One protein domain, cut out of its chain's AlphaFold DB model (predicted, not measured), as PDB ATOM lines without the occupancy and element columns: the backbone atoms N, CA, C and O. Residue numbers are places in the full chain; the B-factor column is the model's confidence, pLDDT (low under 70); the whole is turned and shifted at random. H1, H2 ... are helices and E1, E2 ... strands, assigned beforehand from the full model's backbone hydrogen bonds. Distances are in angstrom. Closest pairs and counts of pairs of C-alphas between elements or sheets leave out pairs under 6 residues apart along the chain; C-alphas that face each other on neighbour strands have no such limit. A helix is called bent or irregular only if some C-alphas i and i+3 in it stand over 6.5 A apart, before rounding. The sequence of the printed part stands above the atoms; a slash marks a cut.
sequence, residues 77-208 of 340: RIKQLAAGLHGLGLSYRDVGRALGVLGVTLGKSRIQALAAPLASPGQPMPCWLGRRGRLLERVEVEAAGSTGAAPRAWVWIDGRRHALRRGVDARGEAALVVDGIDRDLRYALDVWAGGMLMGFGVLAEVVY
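AT A GLANCE: This is residues 77 to 208 of the 340 residues of an uncharacterized protein of bacterium (UniProt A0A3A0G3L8). A strongly twisted four-strand sheet, E1 to E4, has H2 packed on one face, and H1 and H3 cross H2 on its far side from the sheet. H4 and E5 fold together beyond H1 and E4, and residues 116 to 137 make a long loop. The printed part has 132 residues with four named helices and five named strands, in the order H1 H2 H3 E1 E2 E3 E4 H4 E5. The sheet, E1 E2 E3 E4, is antiparallel, a meander with each strand the neighbour of the one before; the class is mixed. The whole is compact, radius of gyration of the C-alphas 14.4 A, spanning 45 by 34 by 33 A.

IN THESE COORDINATES: H1, residues 77 to 87, begins at C-alpha 77 (18.854, 5.790, 29.413). H2 is residues 92 to 101, H3 108 to 115, E1 138 to 142, E2 152 to 157, E3 160 to 168, 24.5 A long, and E4 174 to 179. H4, residues 183 to 199, 23.4 A, has a kink of 45 degrees near residue 192 and is only just irregular, with C-alphas 191 and 194 6.8 A apart. E5, residues 202 to 207, ends at C-alpha 207 (14.815, 16.167, 48.549).

HOW THE PARTS SIT: H1 touches H2, closest C-alphas Ala 82 and Val 95, 6.1 A, at a steep tilt of 50 degrees. H2 is on the sheet at a height of 7.9 A. N 140 and O 154 of E1 and E2 are 2.9 A apart, N 164 and O 153 of E3 and E2 2.8 A, N 167 and O 175 of E3 and E4 2.8 A. E5 pairs with no named strand. Every O i to N i+4 pair is within hydrogen-bond range in H1, H2 and H3; in H4, 11 of 13.

THE WHOLE: The C-alphas farthest apart, of Pro 124 and Thr 147, are 45.1 A apart. The printed part has no cut. The link from H3 to E1 is long, and residues 120 to 127 and 129 to 132 have pLDDT under 70.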
ATOM      1  N   ARG A  77      18.930   5.032  28.163       88.25
ATOM      2  CA  ARG A  77      18.854   5.790  29.413       88.25
ATOM      3  C   ARG A  77      20.182   5.863  30.182       88.25
ATOM      4  O   ARG A  77      20.549   6.894  30.727       88.25
ATOM      5  N   ILE A  78      20.966   4.781  30.171       92.19
ATOM      6  CA  ILE A  78      22.298   4.773  30.793       92.19
ATOM      7  C   ILE A  78      23.278   5.614  29.971       92.19
ATOM      8  O   ILE A  78      24.164   6.246  30.538       92.19
ATOM      9  N   LYS A  79      23.122   5.654  28.641       93.44
ATOM     10  CA  LYS A  79      23.939   6.508  27.760       93.44
ATOM     11  C   LYS A  79      23.638   7.983  28.010       93.44
ATOM     12  O   LYS A  79      24.562   8.776  28.132       93.44
ATOM     13  N   GLN A  80      22.357   8.311  28.143       92.19
ATOM     14  CA  GLN A  80      21.859   9.631  28.517       92.19
ATOM     15  C   GLN A  80      22.382  10.074  29.883       92.19
ATOM     16  O   GLN A  80      22.974  11.143  29.982       92.19
ATOM     17  N   LEU A  81      22.276   9.221  30.910       93.75
ATOM     18  CA  LEU A  81      22.858   9.508  32.220       93.75
ATOM     19  C   LEU A  81      24.377   9.704  32.136       93.75
ATOM     20  O   LEU A  81      24.906  10.633  32.734       93.75
ATOM     21  N   ALA A  82      25.086   8.863  31.380       95.12
ATOM     22  CA  ALA A  82      26.527   9.008  31.190       95.12
ATOM     23  C   ALA A  82      26.895  10.354  30.541       95.12
ATOM     24  O   ALA A  82      27.868  10.985  30.954       95.12
ATOM     25  N   ALA A  83      26.119  10.788  29.545       93.44
ATOM     26  CA  ALA A  83      26.293  12.074  28.884       93.44
ATOM     27  C   ALA A  83      25.961  13.248  29.817       93.44
ATOM     28  O   ALA A  83      26.764  14.169  29.918       93.44
ATOM     29  N   GLY A  84      24.863  13.170  30.574       92.62
ATOM     30  CA  GLY A  84      24.490  14.176  31.569       92.62
ATOM     31  C   GLY A  84      25.537  14.321  32.676       92.62
ATOM     32  O   GLY A  84      25.996  15.424  32.950       92.62
ATOM     33  N   LEU A  85      26.014  13.212  33.253       94.75
ATOM     34  CA  LEU A  85      27.092  13.218  34.252       94.75
ATOM     35  C   LEU A  85      28.396  13.812  33.700       94.75
ATOM     36  O   LEU A  85      29.102  14.523  34.416       94.75
ATOM     37  N   HIS A  86      28.714  13.538  32.431       93.75
ATOM     38  CA  HIS A  86      29.851  14.165  31.763       93.75
ATOM     39  C   HIS A  86      29.634  15.673  31.568       93.75
ATOM     40  O   HIS A  86      30.542  16.453  31.843       93.75
ATOM     41  N   GLY A  87      28.424  16.085  31.174       90.50
ATOM     42  CA  GLY A  87      28.016  17.486  31.054       90.50
ATOM     43  C   GLY A  87      28.067  18.255  32.378       90.50
ATOM     44  O   GLY A  87      28.373  19.442  32.382       90.50
ATOM     45  N   LEU A  88      27.867  17.575  33.513       90.88
ATOM     46  CA  LEU A  88      28.070  18.146  34.850       90.88
ATOM     47  C   LEU A  88      29.553  18.331  35.225       90.88
ATOM     48  O   LEU A  88      29.847  18.932  36.256       90.88
ATOM     49  N   GLY A  89      30.493  17.834  34.417       91.38
ATOM     50  CA  GLY A  89      31.932  18.047  34.598       91.38
ATOM     51  C   GLY A  89      32.745  16.804  34.966       91.38
ATOM     52  O   GLY A  89      33.983  16.878  34.984       91.38
ATOM     53  N   LEU A  90      32.096  15.651  35.193       94.69
ATOM     54  CA  LEU A  90      32.816  14.412  35.488       94.69
ATOM     55  C   LEU A  90      33.642  13.954  34.288       94.69
ATOM     56  O   LEU A  90      33.207  13.967  33.134       94.69
ATOM     57  N   SER A  91      34.846  13.455  34.567       94.69
ATOM     58  CA  SER A  91      35.633  12.758  33.552       94.69
ATOM     59  C   SER A  91      34.946  11.447  33.145       94.69
ATOM     60  O   SER A  91      34.277  10.814  33.959       94.69
ATOM     61  N   TYR A  92      35.171  10.947  31.925       96.25
ATOM     62  CA  TYR A  92      34.632   9.640  31.506       96.25
ATOM     63  C   TYR A  92      35.024   8.476  32.436       96.25
ATOM     64  O   TYR A  92      34.304   7.485  32.525       96.25
ATOM     65  N   ARG A  93      36.166   8.584  33.134       96.81
ATOM     66  CA  ARG A  93      36.582   7.607  34.153       96.81
ATOM     67  C   ARG A  93      35.670   7.677  35.378       96.81
ATOM     68  O   ARG A  93      35.228   6.638  35.860       96.81
ATOM     69  N   ASP A  94      35.384   8.882  35.855       97.56
ATOM     70  CA  ASP A  94      34.548   9.112  37.035       97.56
ATOM     71  C   ASP A  94      33.067   8.858  36.754       97.56
ATOM     72  O   ASP A  94      32.374   8.323  37.613       97.56
ATOM     73  N   VAL A  95      32.603   9.100  35.524       97.44
ATOM     74  CA  VAL A  95      31.286   8.640  35.060       97.44
ATOM     75  C   VAL A  95      31.167   7.121  35.215       97.44
ATOM     76  O   VAL A  95      30.156   6.631  35.703       97.44
ATOM     77  N   GLY A  96      32.209   6.357  34.870       96.62
ATOM     78  CA  GLY A  96      32.197   4.900  35.043       96.62
ATOM     79  C   GLY A  96      32.120   4.463  36.499       96.62
ATOM     80  O   GLY A  96      31.433   3.494  36.812       96.62
ATOM     81  N   ARG A  97      32.770   5.210  37.397       96.69
ATOM     82  CA  ARG A  97      32.672   4.992  38.845       96.69
ATOM     83  C   ARG A  97      31.270   5.304  39.365       96.69
ATOM     84  O   ARG A  97      30.704   4.478  40.071       96.69
ATOM     85  N   ALA A  98      30.688   6.432  38.958       96.31
ATOM     86  CA  ALA A  98      29.325   6.818  39.323       96.31
ATOM     87  C   ALA A  98      28.282   5.801  38.830       96.31
ATOM     88  O   ALA A  98      27.422   5.378  39.595       96.31
ATOM     89  N   LEU A  99      28.388   5.336  37.582       95.38
ATOM     90  CA  LEU A  99      27.524   4.271  37.058       95.38
ATOM     91  C   LEU A  99      27.746   2.932  37.776       95.38
ATOM     92  O   LEU A  99      26.798   2.168  37.956       95.38
ATOM     93  N   GLY A 100      28.969   2.670  38.243       94.44
ATOM     94  CA  GLY A 100      29.286   1.522  39.088       94.44
ATOM     95  C   GLY A 100      28.477   1.498  40.387       94.44
ATOM     96  O   GLY A 100      28.024   0.428  40.783       94.44
ATOM     97  N   VAL A 101      28.197   2.662  40.988       93.94
ATOM     98  CA  VAL A 101      27.314   2.780  42.169       93.94
ATOM     99  C   VAL A 101      25.893   2.296  41.856       93.94
ATOM    100  O   VAL A 101      25.253   1.668  42.693       93.94
ATOM    101  N   LEU A 102      25.412   2.499  40.626       91.75
ATOM    102  CA  LEU A 102      24.122   1.975  40.155       91.75
ATOM    103  C   LEU A 102      24.164   0.481  39.780       91.75
ATOM    104  O   LEU A 102      23.157  -0.062  39.328       91.75
ATOM    105  N   GLY A 103      25.310  -0.189  39.932       90.94
ATOM    106  CA  GLY A 103      25.521  -1.571  39.500       90.94
ATOM    107  C   GLY A 103      25.849  -1.715  38.011       90.94
ATOM    108  O   GLY A 103      25.793  -2.819  37.472       90.94
ATOM    109  N   VAL A 104      26.190  -0.622  37.317       92.50
ATOM    110  CA  VAL A 104      26.488  -0.634  35.878       92.50
ATOM    111  C   VAL A 104      27.975  -0.405  35.634       92.50
ATOM    112  O   VAL A 104      28.464   0.722  35.605       92.50
ATOM    113  N   THR A 105      28.708  -1.492  35.398       93.19
ATOM    114  CA  THR A 105      30.153  -1.442  35.160       93.19
ATOM    115  C   THR A 105      30.475  -1.277  33.671       93.19
ATOM    116  O   THR A 105      30.214  -2.145  32.829       93.19
ATOM    117  N   LEU A 106      31.059  -0.127  33.322       94.88
ATOM    118  CA  LEU A 106      31.501   0.200  31.965       94.88
ATOM    119  C   LEU A 106      32.919   0.780  31.996       94.88
ATOM    120  O   LEU A 106      33.250   1.606  32.841       94.88
ATOM    121  N   GLY A 107      33.761   0.362  31.048       95.25
ATOM    122  CA  GLY A 107      35.102   0.924  30.886       95.25
ATOM    123  C   GLY A 107      35.078   2.321  30.253       95.25
ATOM    124  O   GLY A 107      34.176   2.636  29.474       95.25
ATOM    125  N   LYS A 108      36.113   3.129  30.521       95.56
ATOM    126  CA  LYS A 108      36.268   4.511  30.017       95.56
ATOM    127  C   LYS A 108      35.969   4.644  28.518       95.56
ATOM    128  O   LYS A 108      35.135   5.458  28.136       95.56
ATOM    129  N   SER A 109      36.609   3.830  27.674       96.31
ATOM    130  CA  SER A 109      36.449   3.907  26.212       96.31
ATOM    131  C   SER A 109      35.015   3.615  25.771       96.31
ATOM    132  O   SER A 109      34.513   4.211  24.822       96.31
ATOM    133  N   ARG A 110      34.321   2.718  26.486       96.06
ATOM    134  CA  ARG A 110      32.921   2.399  26.200       96.06
ATOM    135  C   ARG A 110      32.011   3.564  26.560       96.06
ATOM    136  O   ARG A 110      31.106   3.860  25.795       96.06
ATOM    137  N   ILE A 111      32.255   4.214  27.693       96.44
ATOM    138  CA  ILE A 111      31.493   5.390  28.120       96.44
ATOM    139  C   ILE A 111      31.679   6.519  27.115       96.44
ATOM    140  O   ILE A 111      30.687   7.060  26.645       96.44
ATOM    141  N   GLN A 112      32.919   6.809  26.718       95.00
ATOM    142  CA  GLN A 112      33.206   7.830  25.715       95.00
ATOM    143  C   GLN A 112      32.441   7.574  24.409       95.00
ATOM    144  O   GLN A 112      31.756   8.464  23.924       95.00
ATOM    145  N   ALA A 113      32.479   6.346  23.882       95.19
ATOM    146  CA  ALA A 113      31.768   5.998  22.650       95.19
ATOM    147  C   ALA A 113      30.234   6.127  22.754       95.19
ATOM    148  O   ALA A 113      29.565   6.300  21.740       95.19
ATOM    149  N   LEU A 114      29.668   6.003  23.959       93.50
ATOM    150  CA  LEU A 114      28.223   6.084  24.192       93.50
ATOM    151  C   LEU A 114      27.751   7.505  24.512       93.50
ATOM    152  O   LEU A 114      26.656   7.877  24.107       93.50
ATOM    153  N   ALA A 115      28.553   8.263  25.257       92.00
ATOM    154  CA  ALA A 115      28.206   9.587  25.750       92.00
ATOM    155  C   ALA A 115      28.590  10.698  24.766       92.00
ATOM    156  O   ALA A 115      27.830  11.645  24.623       92.00
ATOM    157  N   ALA A 116      29.717  10.581  24.053       90.62
ATOM    158  CA  ALA A 116      30.183  11.630  23.143       90.62
ATOM    159  C   ALA A 116      29.178  11.995  22.029       90.62
ATOM    160  O   ALA A 116      29.022  13.182  21.775       90.62
ATOM    161  N   PRO A 117      28.442  11.047  21.406       90.62
ATOM    162  CA  PRO A 117      27.421  11.396  20.410       90.62
ATOM    163  C   PRO A 117      26.195  12.106  20.995       90.62
ATOM    164  O   PRO A 117      25.449  12.739  20.259       90.62
ATOM    165  N   LEU A 118      25.950  11.943  22.298       86.88
ATOM    166  CA  LEU A 118      24.826  12.560  23.004       86.88
ATOM    167  C   LEU A 118      25.221  13.881  23.653       86.88
ATOM    168  O   LEU A 118      24.352  14.703  23.913       86.88
ATOM    169  N   ALA A 119      26.509  14.075  23.934       79.88
ATOM    170  CA  ALA A 119      27.043  15.304  24.479       79.88
ATOM    171  C   ALA A 119      26.842  16.430  23.458       79.88
ATOM    172  O   ALA A 119      27.643  16.617  22.544       79.88
ATOM    173  N   SER A 120      25.752  17.180  23.606       65.12
ATOM    174  CA  SER A 120      25.601  18.455  22.919       65.12
ATOM    175  C   SER A 120      26.760  19.379  23.317       65.12
ATOM    176  O   SER A 120      27.236  19.279  24.455       65.12
ATOM    177  N   PRO A 121      27.216  20.291  22.434       57.19
ATOM    178  CA  PRO A 121      28.014  21.428  22.877       57.19
ATOM    179  C   PRO A 121      27.198  22.110  23.977       57.19
ATOM    180  O   PRO A 121      26.096  22.592  23.721       57.19
ATOM    181  N   GLY A 122      27.659  21.959  25.220       55.47
ATOM    182  CA  GLY A 122      26.833  22.186  26.400       55.47
ATOM    183  C   GLY A 122      26.231  23.583  26.397       55.47
ATOM    184  O   GLY A 122      26.813  24.517  25.842       55.47
ATOM    185  N   GLN A 123      25.078  23.742  27.052       60.16
ATOM    186  CA  GLN A 123      24.645  25.084  27.423       60.16
ATOM    187  C   GLN A 123      25.803  25.785  28.142       60.16
ATOM    188  O   GLN A 123      26.452  25.144  28.981       60.16
ATOM    189  N   PRO A 124      26.092  27.055  27.806       61.50
ATOM    190  CA  PRO A 124      27.200  27.775  28.408       61.50
ATOM    191  C   PRO A 124      27.059  27.703  29.928       61.50
ATOM    192  O   PRO A 124      26.036  28.087  30.494       61.50
ATOM    193  N   MET A 125      28.076  27.129  30.571       66.19
ATOM    194  CA  MET A 125      28.138  27.039  32.025       66.19
ATOM    195  C   MET A 125      28.039  28.450  32.613       66.19
ATOM    196  O   MET A 125      28.718  29.354  32.110       66.19
ATOM    197  N   PRO A 126      27.256  28.665  33.686       68.06
ATOM    198  CA  PRO A 126      27.233  29.957  34.335       68.06
ATOM    199  C   PRO A 126      28.626  30.308  34.860       68.06
ATOM    200  O   PRO A 126      29.274  29.506  35.531       68.06
ATOM    201  N   CYS A 127      29.089  31.521  34.564       69.88
ATOM    202  CA  CYS A 127      30.424  32.001  34.933       69.88
ATOM    203  C   CYS A 127      30.663  32.046  36.452       69.88
ATOM    204  O   CYS A 127      31.809  31.999  36.898       69.88
ATOM    205  N   TRP A 128      29.588  32.109  37.242       72.38
ATOM    206  CA  TRP A 128      29.630  32.079  38.701       72.38
ATOM    207  C   TRP A 128      29.880  30.678  39.270       72.38
ATOM    208  O   TRP A 128      30.276  30.570  40.425       72.38
ATOM    209  N   LEU A 129      29.760  29.610  38.468       67.12
ATOM    210  CA  LEU A 129      30.057  28.234  38.885       67.12
ATOM    211  C   LEU A 129      31.574  27.934  38.973       67.12
ATOM    212  O   LEU A 129      32.026  26.795  38.859       67.12
ATOM    213  N   GLY A 130      32.370  28.986  39.166       58.66
ATOM    214  CA  GLY A 130      33.803  28.937  39.389       58.66
ATOM    215  C   GLY A 130      34.654  28.859  38.120       58.66
ATOM    216  O   GLY A 130      34.234  28.471  37.032       58.66
ATOM    217  N   ARG A 131      35.942  29.175  38.302       54.44
ATOM    218  CA  ARG A 131      36.984  29.217  37.258       54.44
ATOM    219  C   ARG A 131      37.232  27.878  36.539       54.44
ATOM    220  O   ARG A 131      37.977  27.852  35.564       54.44
ATOM    221  N   ARG A 132      36.669  26.769  37.038       60.66
ATOM    222  CA  ARG A 132      36.910  25.402  36.537       60.66
ATOM    223  C   ARG A 132      35.807  24.863  35.623       60.66
ATOM    224  O   ARG A 132      36.056  23.849  34.975       60.66
ATOM    225  N   GLY A 133      34.640  25.513  35.556       72.56
ATOM    226  CA  GLY A 133      33.548  25.137  34.647       72.56
ATOM    227  C   GLY A 133      33.031  23.706  34.836       72.56
ATOM    228  O   GLY A 133      32.767  23.020  33.850       72.56
ATOM    229  N   ARG A 134      32.974  23.215  36.083       84.50
ATOM    230  CA  ARG A 134      32.526  21.857  36.434       84.50
ATOM    231  C   ARG A 134      31.747  21.899  37.740       84.50
ATOM    232  O   ARG A 134      32.263  22.420  38.721       84.50
ATOM    233  N   LEU A 135      30.559  21.301  37.754       88.75
ATOM    234  CA  LEU A 135      29.792  21.099  38.983       88.75
ATOM    235  C   LEU A 135      30.327  19.900  39.766       88.75
ATOM    236  O   LEU A 135      30.530  19.971  40.971       88.75
ATOM    237  N   LEU A 136      30.567  18.792  39.068       92.00
ATOM    238  CA  LEU A 136      31.104  17.569  39.645       92.00
ATOM    239  C   LEU A 136      32.569  17.427  39.232       92.00
ATOM    240  O   LEU A 136      32.887  17.344  38.046       92.00
ATOM    241  N   GLU A 137      33.468  17.385  40.209       92.62
ATOM    242  CA  GLU A 137      34.908  17.418  39.948       92.62
ATOM    243  C   GLU A 137      35.483  16.022  39.686       92.62
ATOM    244  O   GLU A 137      36.160  15.796  38.680       92.62
ATOM    245  N   ARG A 138      35.225  15.079  40.600       95.81
ATOM    246  CA  ARG A 138      35.710  13.693  40.532       95.81
ATOM    247  C   ARG A 138      34.874  12.762  41.403       95.81
ATOM    248  O   ARG A 138      34.183  13.213  42.314       95.81
ATOM    249  N   VAL A 139      34.992  11.459  41.150       97.31
ATOM    250  CA  VAL A 139      34.355  10.411  41.958       97.31
ATOM    251  C   VAL A 139      35.428   9.527  42.575       97.31
ATOM    252  O   VAL A 139      36.289   8.979  41.881       97.31
ATOM    253  N   GLU A 140      35.348   9.361  43.886       96.62
ATOM    254  CA  GLU A 140      36.188   8.460  44.664       96.62
ATOM    255  C   GLU A 140      35.356   7.262  45.101       96.62
ATOM    256  O   GLU A 140      34.211   7.406  45.525       96.62
ATOM    257  N   VAL A 141      35.927   6.071  44.968       94.31
ATOM    258  CA  VAL A 141      35.304   4.824  45.408       94.31
ATOM    259  C   VAL A 141      36.304   4.157  46.327       94.31
ATOM    260  O   VAL A 141      37.433   3.891  45.916       94.31
ATOM    261  N   GLU A 142      35.891   3.929  47.563       91.62
ATOM    262  CA  GLU A 142      36.654   3.148  48.521       91.62
ATOM    263  C   GLU A 142      36.252   1.692  48.336       91.62
ATOM    264  O   GLU A 142      35.065   1.363  48.218       91.62
ATOM    265  N   ALA A 143      37.259   0.831  48.208       79.12
ATOM    266  CA  ALA A 143      37.021  -0.588  48.031       79.12
ATOM    267  C   ALA A 143      36.219  -1.120  49.223       79.12
ATOM    268  O   ALA A 143      36.438  -0.715  50.365       79.12
ATOM    269  N   ALA A 144      35.296  -2.039  48.944       76.50
ATOM    270  CA  ALA A 144      34.689  -2.851  49.983       76.50
ATOM    271  C   ALA A 144      35.818  -3.524  50.778       76.50
ATOM    272  O   ALA A 144      36.632  -4.245  50.197       76.50
ATOM    273  N   GLY A 145      35.903  -3.253  52.081       73.56
ATOM    274  CA  GLY A 145      36.801  -3.998  52.960       73.56
ATOM    275  C   GLY A 145      36.454  -5.492  52.958       73.56
ATOM    276  O   GLY A 145      35.391  -5.896  52.482       73.56
ATOM    277  N   SER A 146      37.322  -6.323  53.540       74.25
ATOM    278  CA  SER A 146      37.120  -7.781  53.652       74.25
ATOM    279  C   SER A 146      35.813  -8.185  54.353       74.25
ATOM    280  O   SER A 146      35.369  -9.319  54.221       74.25
ATOM    281  N   THR A 147      35.163  -7.256  55.054       72.38
ATOM    282  CA  THR A 147      33.912  -7.437  55.806       72.38
ATOM    283  C   THR A 147      32.653  -7.541  54.928       72.38
ATOM    284  O   THR A 147      31.546  -7.572  55.452       72.38
ATOM    285  N   GLY A 148      32.769  -7.545  53.594       71.69
ATOM    286  CA  GLY A 148      31.608  -7.644  52.693       71.69
ATOM    287  C   GLY A 148      30.721  -6.390  52.661       71.69
ATOM    288  O   GLY A 148      29.635  -6.411  52.083       71.69
ATOM    289  N   ALA A 149      31.173  -5.285  53.261       74.56
ATOM    290  CA  ALA A 149      30.469  -4.010  53.221       74.56
ATOM    291  C   ALA A 149      30.384  -3.489  51.779       74.56
ATOM    292  O   ALA A 149      31.358  -3.553  51.030       74.56
ATOM    293  N   ALA A 150      29.232  -2.938  51.390       73.06
ATOM    294  CA  ALA A 150      29.080  -2.343  50.066       73.06
ATOM    295  C   ALA A 150      30.128  -1.230  49.848       73.06
ATOM    296  O   ALA A 150      30.396  -0.454  50.775       73.06
ATOM    297  N   PRO A 151      30.717  -1.123  48.641       83.50
ATOM    298  CA  PRO A 151      31.700  -0.088  48.355       83.50
ATOM    299  C   PRO A 151      31.066   1.284  48.571       83.50
ATOM    300  O   PRO A 151      29.976   1.577  48.070       83.50
ATOM    301  N   ARG A 152      31.758   2.131  49.329       92.94
ATOM    302  CA  ARG A 152      31.325   3.505  49.566       92.94
ATOM    303  C   ARG A 152      31.888   4.375  48.454       92.94
ATOM    304  O   ARG A 152      33.038   4.219  48.042       92.94
ATOM    305  N   ALA A 153      31.064   5.279  47.946       96.06
ATOM    306  CA  ALA A 153      31.465   6.216  46.917       96.06
ATOM    307  C   ALA A 153      31.200   7.645  47.374       96.06
ATOM    308  O   ALA A 153      30.322   7.912  48.195       96.06
ATOM    309  N   TRP A 154      31.982   8.569  46.832       97.31
ATOM    310  CA  TRP A 154      31.842   9.991  47.082       97.31
ATOM    311  C   TRP A 154      32.089  10.778  45.812       97.31
ATOM    312  O   TRP A 154      32.882  10.379  44.957       97.31
ATOM    313  N   VAL A 155      31.428  11.919  45.717       97.25
ATOM    314  CA  VAL A 155      31.611  12.887  44.645       97.25
ATOM    315  C   VAL A 155      32.136  14.189  45.228       97.25
ATOM    316  O   VAL A 155      31.729  14.603  46.312       97.25
ATOM    317  N   TRP A 156      33.075  14.804  44.519       95.25
ATOM    318  CA  TRP A 156      33.629  16.098  44.886       95.25
ATOM    319  C   TRP A 156      32.861  17.211  44.188       95.25
ATOM    320  O   TRP A 156      32.698  17.168  42.965       95.25
ATOM    321  N   ILE A 157      32.394  18.175  44.973       92.19
ATOM    322  CA  ILE A 157      31.652  19.350  44.518       92.19
ATOM    323  C   ILE A 157      32.225  20.550  45.264       92.19
ATOM    324  O   ILE A 157      32.246  20.541  46.491       92.19
ATOM    325  N   ASP A 158      32.743  21.530  44.527       88.19
ATOM    326  CA  ASP A 158      33.390  22.728  45.079       88.19
ATOM    327  C   ASP A 158      34.422  22.412  46.184       88.19
ATOM    328  O   ASP A 158      34.380  22.911  47.308       88.19
ATOM    329  N   GLY A 159      35.323  21.465  45.900       90.31
ATOM    330  CA  GLY A 159      36.344  21.019  46.852       90.31
ATOM    331  C   GLY A 159      35.827  20.291  48.105       90.31
ATOM    332  O   GLY A 159      36.632  19.957  48.975       90.31
ATOM    333  N   ARG A 160      34.524  20.005  48.216       92.69
ATOM    334  CA  ARG A 160      33.923  19.251  49.326       92.69
ATOM    335  C   ARG A 160      33.515  17.852  48.888       92.69
ATOM    336  O   ARG A 160      33.110  17.622  47.751       92.69
ATOM    337  N   ARG A 161      33.618  16.896  49.812       95.25
ATOM    338  CA  ARG A 161      33.281  15.486  49.582       95.25
ATOM    339  C   ARG A 161      31.840  15.217  50.007       95.25
ATOM    340  O   ARG A 161      31.504  15.358  51.180       95.25
ATOM    341  N   HIS A 162      31.024  14.749  49.073       95.56
ATOM    342  CA  HIS A 162      29.631  14.367  49.301       95.56
ATOM    343  C   HIS A 162      29.460  12.863  49.124       95.56
ATOM    344  O   HIS A 162      30.036  12.280  48.204       95.56
ATOM    345  N   ALA A 163      28.688  12.214  49.999       95.69
ATOM    346  CA  ALA A 163      28.435  10.783  49.864       95.69
ATOM    347  C   ALA A 163      27.603  10.517  48.605       95.69
ATOM    348  O   ALA A 163      26.602  11.187  48.358       95.69
ATOM    349  N   LEU A 164      28.047   9.546  47.813       96.50
ATOM    350  CA  LEU A 164      27.408   9.106  46.584       96.50
ATOM    351  C   LEU A 164      26.912   7.679  46.791       96.50
ATOM    352  O   LEU A 164      27.698   6.773  47.065       96.50
ATOM    353  N   ARG A 165      25.610   7.462  46.643       94.81
ATOM    354  CA  ARG A 165      25.002   6.147  46.860       94.81
ATOM    355  C   ARG A 165      23.929   5.839  45.834       94.81
ATOM    356  O   ARG A 165      23.423   6.718  45.139       94.81
ATOM    357  N   ARG A 166      23.560   4.566  45.771       93.12
ATOM    358  CA  ARG A 166      22.362   4.128  45.065       93.12
ATOM    359  C   ARG A 166      21.152   4.373  45.960       93.12
ATOM    360  O   ARG A 166      21.154   3.990  47.127       93.12
ATOM    361  N   GLY A 167      20.136   5.015  45.407       91.25
ATOM    362  CA  GLY A 167      18.804   5.116  45.985       91.25
ATOM    363  C   GLY A 167      17.783   4.412  45.103       91.25
ATOM    364  O   GLY A 167      18.081   4.005  43.978       91.25
ATOM    365  N   VAL A 168      16.575   4.289  45.633       89.69
ATOM    366  CA  VAL A 168      15.389   3.885  44.884       89.69
ATOM    367  C   VAL A 168      14.354   4.978  45.104       89.69
ATOM    368  O   VAL A 168      14.098   5.340  46.255       89.69
ATOM    369  N   ASP A 169      13.872   5.590  44.027       84.56
ATOM    370  CA  ASP A 169      12.902   6.680  44.117       84.56
ATOM    371  C   ASP A 169      11.505   6.164  44.509       84.56
ATOM    372  O   ASP A 169      11.282   4.967  44.714       84.56
ATOM    373  N   ALA A 170      10.532   7.070  44.615       81.56
ATOM    374  CA  ALA A 170       9.163   6.708  44.986       81.56
ATOM    375  C   ALA A 170       8.458   5.787  43.966       81.56
ATOM    376  O   ALA A 170       7.404   5.235  44.284       81.56
ATOM    377  N   ARG A 171       9.011   5.634  42.757       81.56
ATOM    378  CA  ARG A 171       8.498   4.776  41.683       81.56
ATOM    379  C   ARG A 171       9.191   3.413  41.645       81.56
ATOM    380  O   ARG A 171       8.831   2.587  40.818       81.56
ATOM    381  N   GLY A 172      10.153   3.157  42.534       84.25
ATOM    382  CA  GLY A 172      10.947   1.931  42.495       84.25
ATOM    383  C   GLY A 172      12.158   2.021  41.561       84.25
ATOM    384  O   GLY A 172      12.837   1.016  41.351       84.25
ATOM    385  N   GLU A 173      12.473   3.204  41.027       83.44
ATOM    386  CA  GLU A 173      13.546   3.368  40.053       83.44
ATOM    387  C   GLU A 173      14.889   3.664  40.702       83.44
ATOM    388  O   GLU A 173      15.006   4.413  41.672       83.44
ATOM    389  N   ALA A 174      15.942   3.077  40.134       88.75
ATOM    390  CA  ALA A 174      17.293   3.297  40.619       88.75
ATOM    391  C   ALA A 174      17.720   4.754  40.384       88.75
ATOM    392  O   ALA A 174      17.769   5.229  39.248       88.75
ATOM    393  N   ALA A 175      18.102   5.422  41.467       92.31
ATOM    394  CA  ALA A 175      18.579   6.794  41.473       92.31
ATOM    395  C   ALA A 175      20.035   6.853  41.934       92.31
ATOM    396  O   ALA A 175      20.455   6.087  42.809       92.31
ATOM    397  N   LEU A 176      20.800   7.791  41.384       95.06
ATOM    398  CA  LEU A 176      22.085   8.170  41.955       95.06
ATOM    399  C   LEU A 176      21.835   9.304  42.950       95.06
ATOM    400  O   LEU A 176      21.317  10.350  42.567       95.06
ATOM    401  N   VAL A 177      22.166   9.085  44.220       95.38
ATOM    402  CA  VAL A 177      21.868  10.032  45.298       95.38
ATOM    403  C   VAL A 177      23.154  10.637  45.838       95.38
ATOM    404  O   VAL A 177      24.075   9.908  46.210       95.38
ATOM    405  N   VAL A 178      23.197  11.968  45.878       95.88
ATOM    406  CA  VAL A 178      24.265  12.759  46.492       95.88
ATOM    407  C   VAL A 178      23.743  13.342  47.800       95.88
ATOM    408  O   VAL A 178      22.806  14.144  47.804       95.88
ATOM    409  N   ASP A 179      24.337  12.939  48.919       94.62
ATOM    410  CA  ASP A 179      23.945  13.423  50.241       94.62
ATOM    411  C   ASP A 179      24.685  14.710  50.631       94.62
ATOM    412  O   ASP A 179      25.820  14.968  50.227       94.62
ATOM    413  N   GLY A 180      24.048  15.507  51.490       92.44
ATOM    414  CA  GLY A 180      24.688  16.660  52.119       92.44
ATOM    415  C   GLY A 180      24.897  17.847  51.183       92.44
ATOM    416  O   GLY A 180      25.842  18.598  51.384       92.44
ATOM    417  N   ILE A 181      24.046  18.025  50.168       92.94
ATOM    418  CA  ILE A 181      24.102  19.225  49.320       92.94
ATOM    419  C   ILE A 181      23.681  20.467  50.123       92.94
ATOM    420  O   ILE A 181      22.798  20.370  50.992       92.94
ATOM    421  N   ASP A 182      24.302  21.607  49.821       90.19
ATOM    422  CA  ASP A 182      23.989  22.919  50.391       90.19
ATOM    423  C   ASP A 182      23.010  23.722  49.509       90.19
ATOM    424  O   ASP A 182      22.485  23.234  48.502       90.19
ATOM    425  N   ARG A 183      22.685  24.943  49.950       89.62
ATOM    426  CA  ARG A 183      21.706  25.816  49.287       89.62
ATOM    427  C   ARG A 183      22.227  26.370  47.959       89.62
ATOM    428  O   ARG A 183      21.430  26.540  47.038       89.62
ATOM    429  N   ASP A 184      23.528  26.609  47.856       86.44
ATOM    430  CA  ASP A 184      24.151  27.192  46.666       86.44
ATOM    431  C   ASP A 184      24.211  26.158  45.541       86.44
ATOM    432  O   ASP A 184      23.825  26.436  44.403       86.44
ATOM    433  N   LEU A 185      24.566  24.914  45.879       86.00
ATOM    434  CA  LEU A 185      24.497  23.785  44.960       86.00
ATOM    435  C   LEU A 185      23.062  23.525  44.490       86.00
ATOM    436  O   LEU A 185      22.834  23.301  43.304       86.00
ATOM    437  N   ARG A 186      22.073  23.598  45.390       89.75
ATOM    438  CA  ARG A 186      20.657  23.520  45.002       89.75
ATOM    439  C   ARG A 186      20.306  24.605  43.980       89.75
ATOM    440  O   ARG A 186      19.707  24.294  42.958       89.75
ATOM    441  N   TYR A 187      20.697  25.850  44.229       88.62
ATOM    442  CA  TYR A 187      20.430  26.954  43.310       88.62
ATOM    443  C   TYR A 187      21.073  26.727  41.931       88.62
ATOM    444  O   TYR A 187      20.422  26.923  40.908       88.62
ATOM    445  N   ALA A 188      22.312  26.226  41.883       85.88
ATOM    446  CA  ALA A 188      22.968  25.844  40.630       85.88
ATOM    447  C   ALA A 188      22.219  24.757  39.855       85.88
ATOM    448  O   ALA A 188      22.139  24.801  38.622       85.88
ATOM    449  N   LEU A 189      21.674  23.781  40.577       86.81
ATOM    450  CA  LEU A 189      20.881  22.716  39.984       86.81
ATOM    451  C   LEU A 189      19.564  23.263  39.431       86.81
ATOM    452  O   LEU A 189      19.261  23.009  38.271       86.81
ATOM    453  N   ASP A 190      18.835  24.058  40.214       86.62
ATOM    454  CA  ASP A 190      17.528  24.603  39.833       86.62
ATOM    455  C   ASP A 190      17.636  25.566  38.629       86.62
ATOM    456  O   ASP A 190      16.806  25.525  37.724       86.62
ATOM    457  N   VAL A 191      18.674  26.410  38.584       84.94
ATOM    458  CA  VAL A 191      18.817  27.460  37.555       84.94
ATOM    459  C   VAL A 191      19.440  26.957  36.256       84.94
ATOM    460  O   VAL A 191      19.113  27.460  35.183       84.94
ATOM    461  N   TRP A 192      20.359  25.993  36.326       85.38
ATOM    462  CA  TRP A 192      21.150  25.589  35.160       85.38
ATOM    463  C   TRP A 192      21.121  24.084  34.922       85.38
ATOM    464  O   TRP A 192      20.705  23.629  33.851       85.38
ATOM    465  N   ALA A 193      21.565  23.295  35.902       85.88
ATOM    466  CA  ALA A 193      21.796  21.876  35.655       85.88
ATOM    467  C   ALA A 193      20.494  21.123  35.362       85.88
ATOM    468  O   ALA A 193      20.512  20.186  34.575       85.88
ATOM    469  N   GLY A 194      19.370  21.536  35.951       86.75
ATOM    470  CA  GLY A 194      18.059  20.925  35.759       86.75
ATOM    471  C   GLY A 194      17.617  20.971  34.300       86.75
ATOM    472  O   GLY A 194      17.307  19.932  33.726       86.75
ATOM    473  N   GLY A 195      17.676  22.145  33.661       85.81
ATOM    474  CA  GLY A 195      17.349  22.290  32.237       85.81
ATOM    475  C   GLY A 195      18.291  21.492  31.331       85.81
ATOM    476  O   GLY A 195      17.847  20.809  30.407       85.81
ATOM    477  N   MET A 196      19.590  21.508  31.640       88.19
ATOM    478  CA  MET A 196      20.590  20.730  30.908       88.19
ATOM    479  C   MET A 196      20.341  19.218  31.024       88.19
ATOM    480  O   MET A 196      20.284  18.526  30.009       88.19
ATOM    481  N   LEU A 197      20.133  18.706  32.238       90.25
ATOM    482  CA  LEU A 197      19.874  17.290  32.513       90.25
ATOM    483  C   LEU A 197      18.545  16.822  31.913       90.25
ATOM    484  O   LEU A 197      18.487  15.723  31.358       90.25
ATOM    485  N   MET A 198      17.523  17.679  31.920       87.69
ATOM    486  CA  MET A 198      16.259  17.435  31.224       87.69
ATOM    487  C   MET A 198      16.456  17.237  29.718       87.69
ATOM    488  O   MET A 198      15.819  16.358  29.140       87.69
ATOM    489  N   GLY A 199      17.385  17.966  29.089       86.25
ATOM    490  CA  GLY A 199      17.772  17.745  27.691       86.25
ATOM    491  C   GLY A 199      18.346  16.345  27.428       86.25
ATOM    492  O   GLY A 199      18.171  15.790  26.345       86.25
ATOM    493  N   PHE A 200      18.960  15.727  28.441       87.56
ATOM    494  CA  PHE A 200      19.395  14.330  28.403       87.56
ATOM    495  C   PHE A 200      18.302  13.340  28.836       87.56
ATOM    496  O   PHE A 200      18.524  12.137  28.754       87.56
ATOM    497  N   GLY A 201      17.133  13.795  29.294       88.06
ATOM    498  CA  GLY A 201      16.103  12.934  29.888       88.06
ATOM    499  C   GLY A 201      16.457  12.425  31.291       88.06
ATOM    500  O   GLY A 201      15.927  11.403  31.729       88.06
ATOM    501  N   VAL A 202      17.374  13.104  31.986       90.25
ATOM    502  CA  VAL A 202      17.728  12.833  33.384       90.25
ATOM    503  C   VAL A 202      16.951  13.797  34.271       90.25
ATOM    504  O   VAL A 202      17.038  15.011  34.101       90.25
ATOM    505  N   LEU A 203      16.210  13.256  35.232       90.19
ATOM    506  CA  LEU A 203      15.487  14.046  36.218       90.19
ATOM    507  C   LEU A 203      16.407  14.307  37.412       90.19
ATOM    508  O   LEU A 203      17.023  13.386  37.951       90.19
ATOM    509  N   ALA A 204      16.519  15.573  37.800       91.69
ATOM    510  CA  ALA A 204      17.256  16.001  38.979       91.69
ATOM    511  C   ALA A 204      16.267  16.542  40.010       91.69
ATOM    512  O   ALA A 204      15.627  17.564  39.780       91.69
ATOM    513  N   GLU A 205      16.140  15.857  41.142       90.88
ATOM    514  CA  GLU A 205      15.234  16.240  42.223       90.88
ATOM    515  C   GLU A 205      16.019  16.508  43.508       90.88
ATOM    516  O   GLU A 205      16.848  15.701  43.931       90.88
ATOM    517  N   VAL A 206      15.749  17.636  44.168       91.38
ATOM    518  CA  VAL A 206      16.310  17.934  45.491       91.38
ATOM    519  C   VAL A 206      15.292  17.594  46.575       91.38
ATOM    520  O   VAL A 206      14.224  18.198  46.660       91.38
ATOM    521  N   VAL A 207      15.650  16.651  47.445       90.94
ATOM    522  CA  VAL A 207      14.815  16.167  48.549       90.94
ATOM    523  C   VAL A 207      15.321  16.726  49.886       90.94
ATOM    524  O   VAL A 207      16.521  16.723  50.187       90.94
ATOM    525  N   TYR A 208      14.386  17.215  50.704       85.88
ATOM    526  CA  TYR A 208      14.629  17.748  52.048       85.88
ATOM    527  C   TYR A 208      14.361  16.676  53.107       85.88
ATOM    528  O   TYR A 208      13.296  16.065  53.115       85.88
TER     529      TYR A 208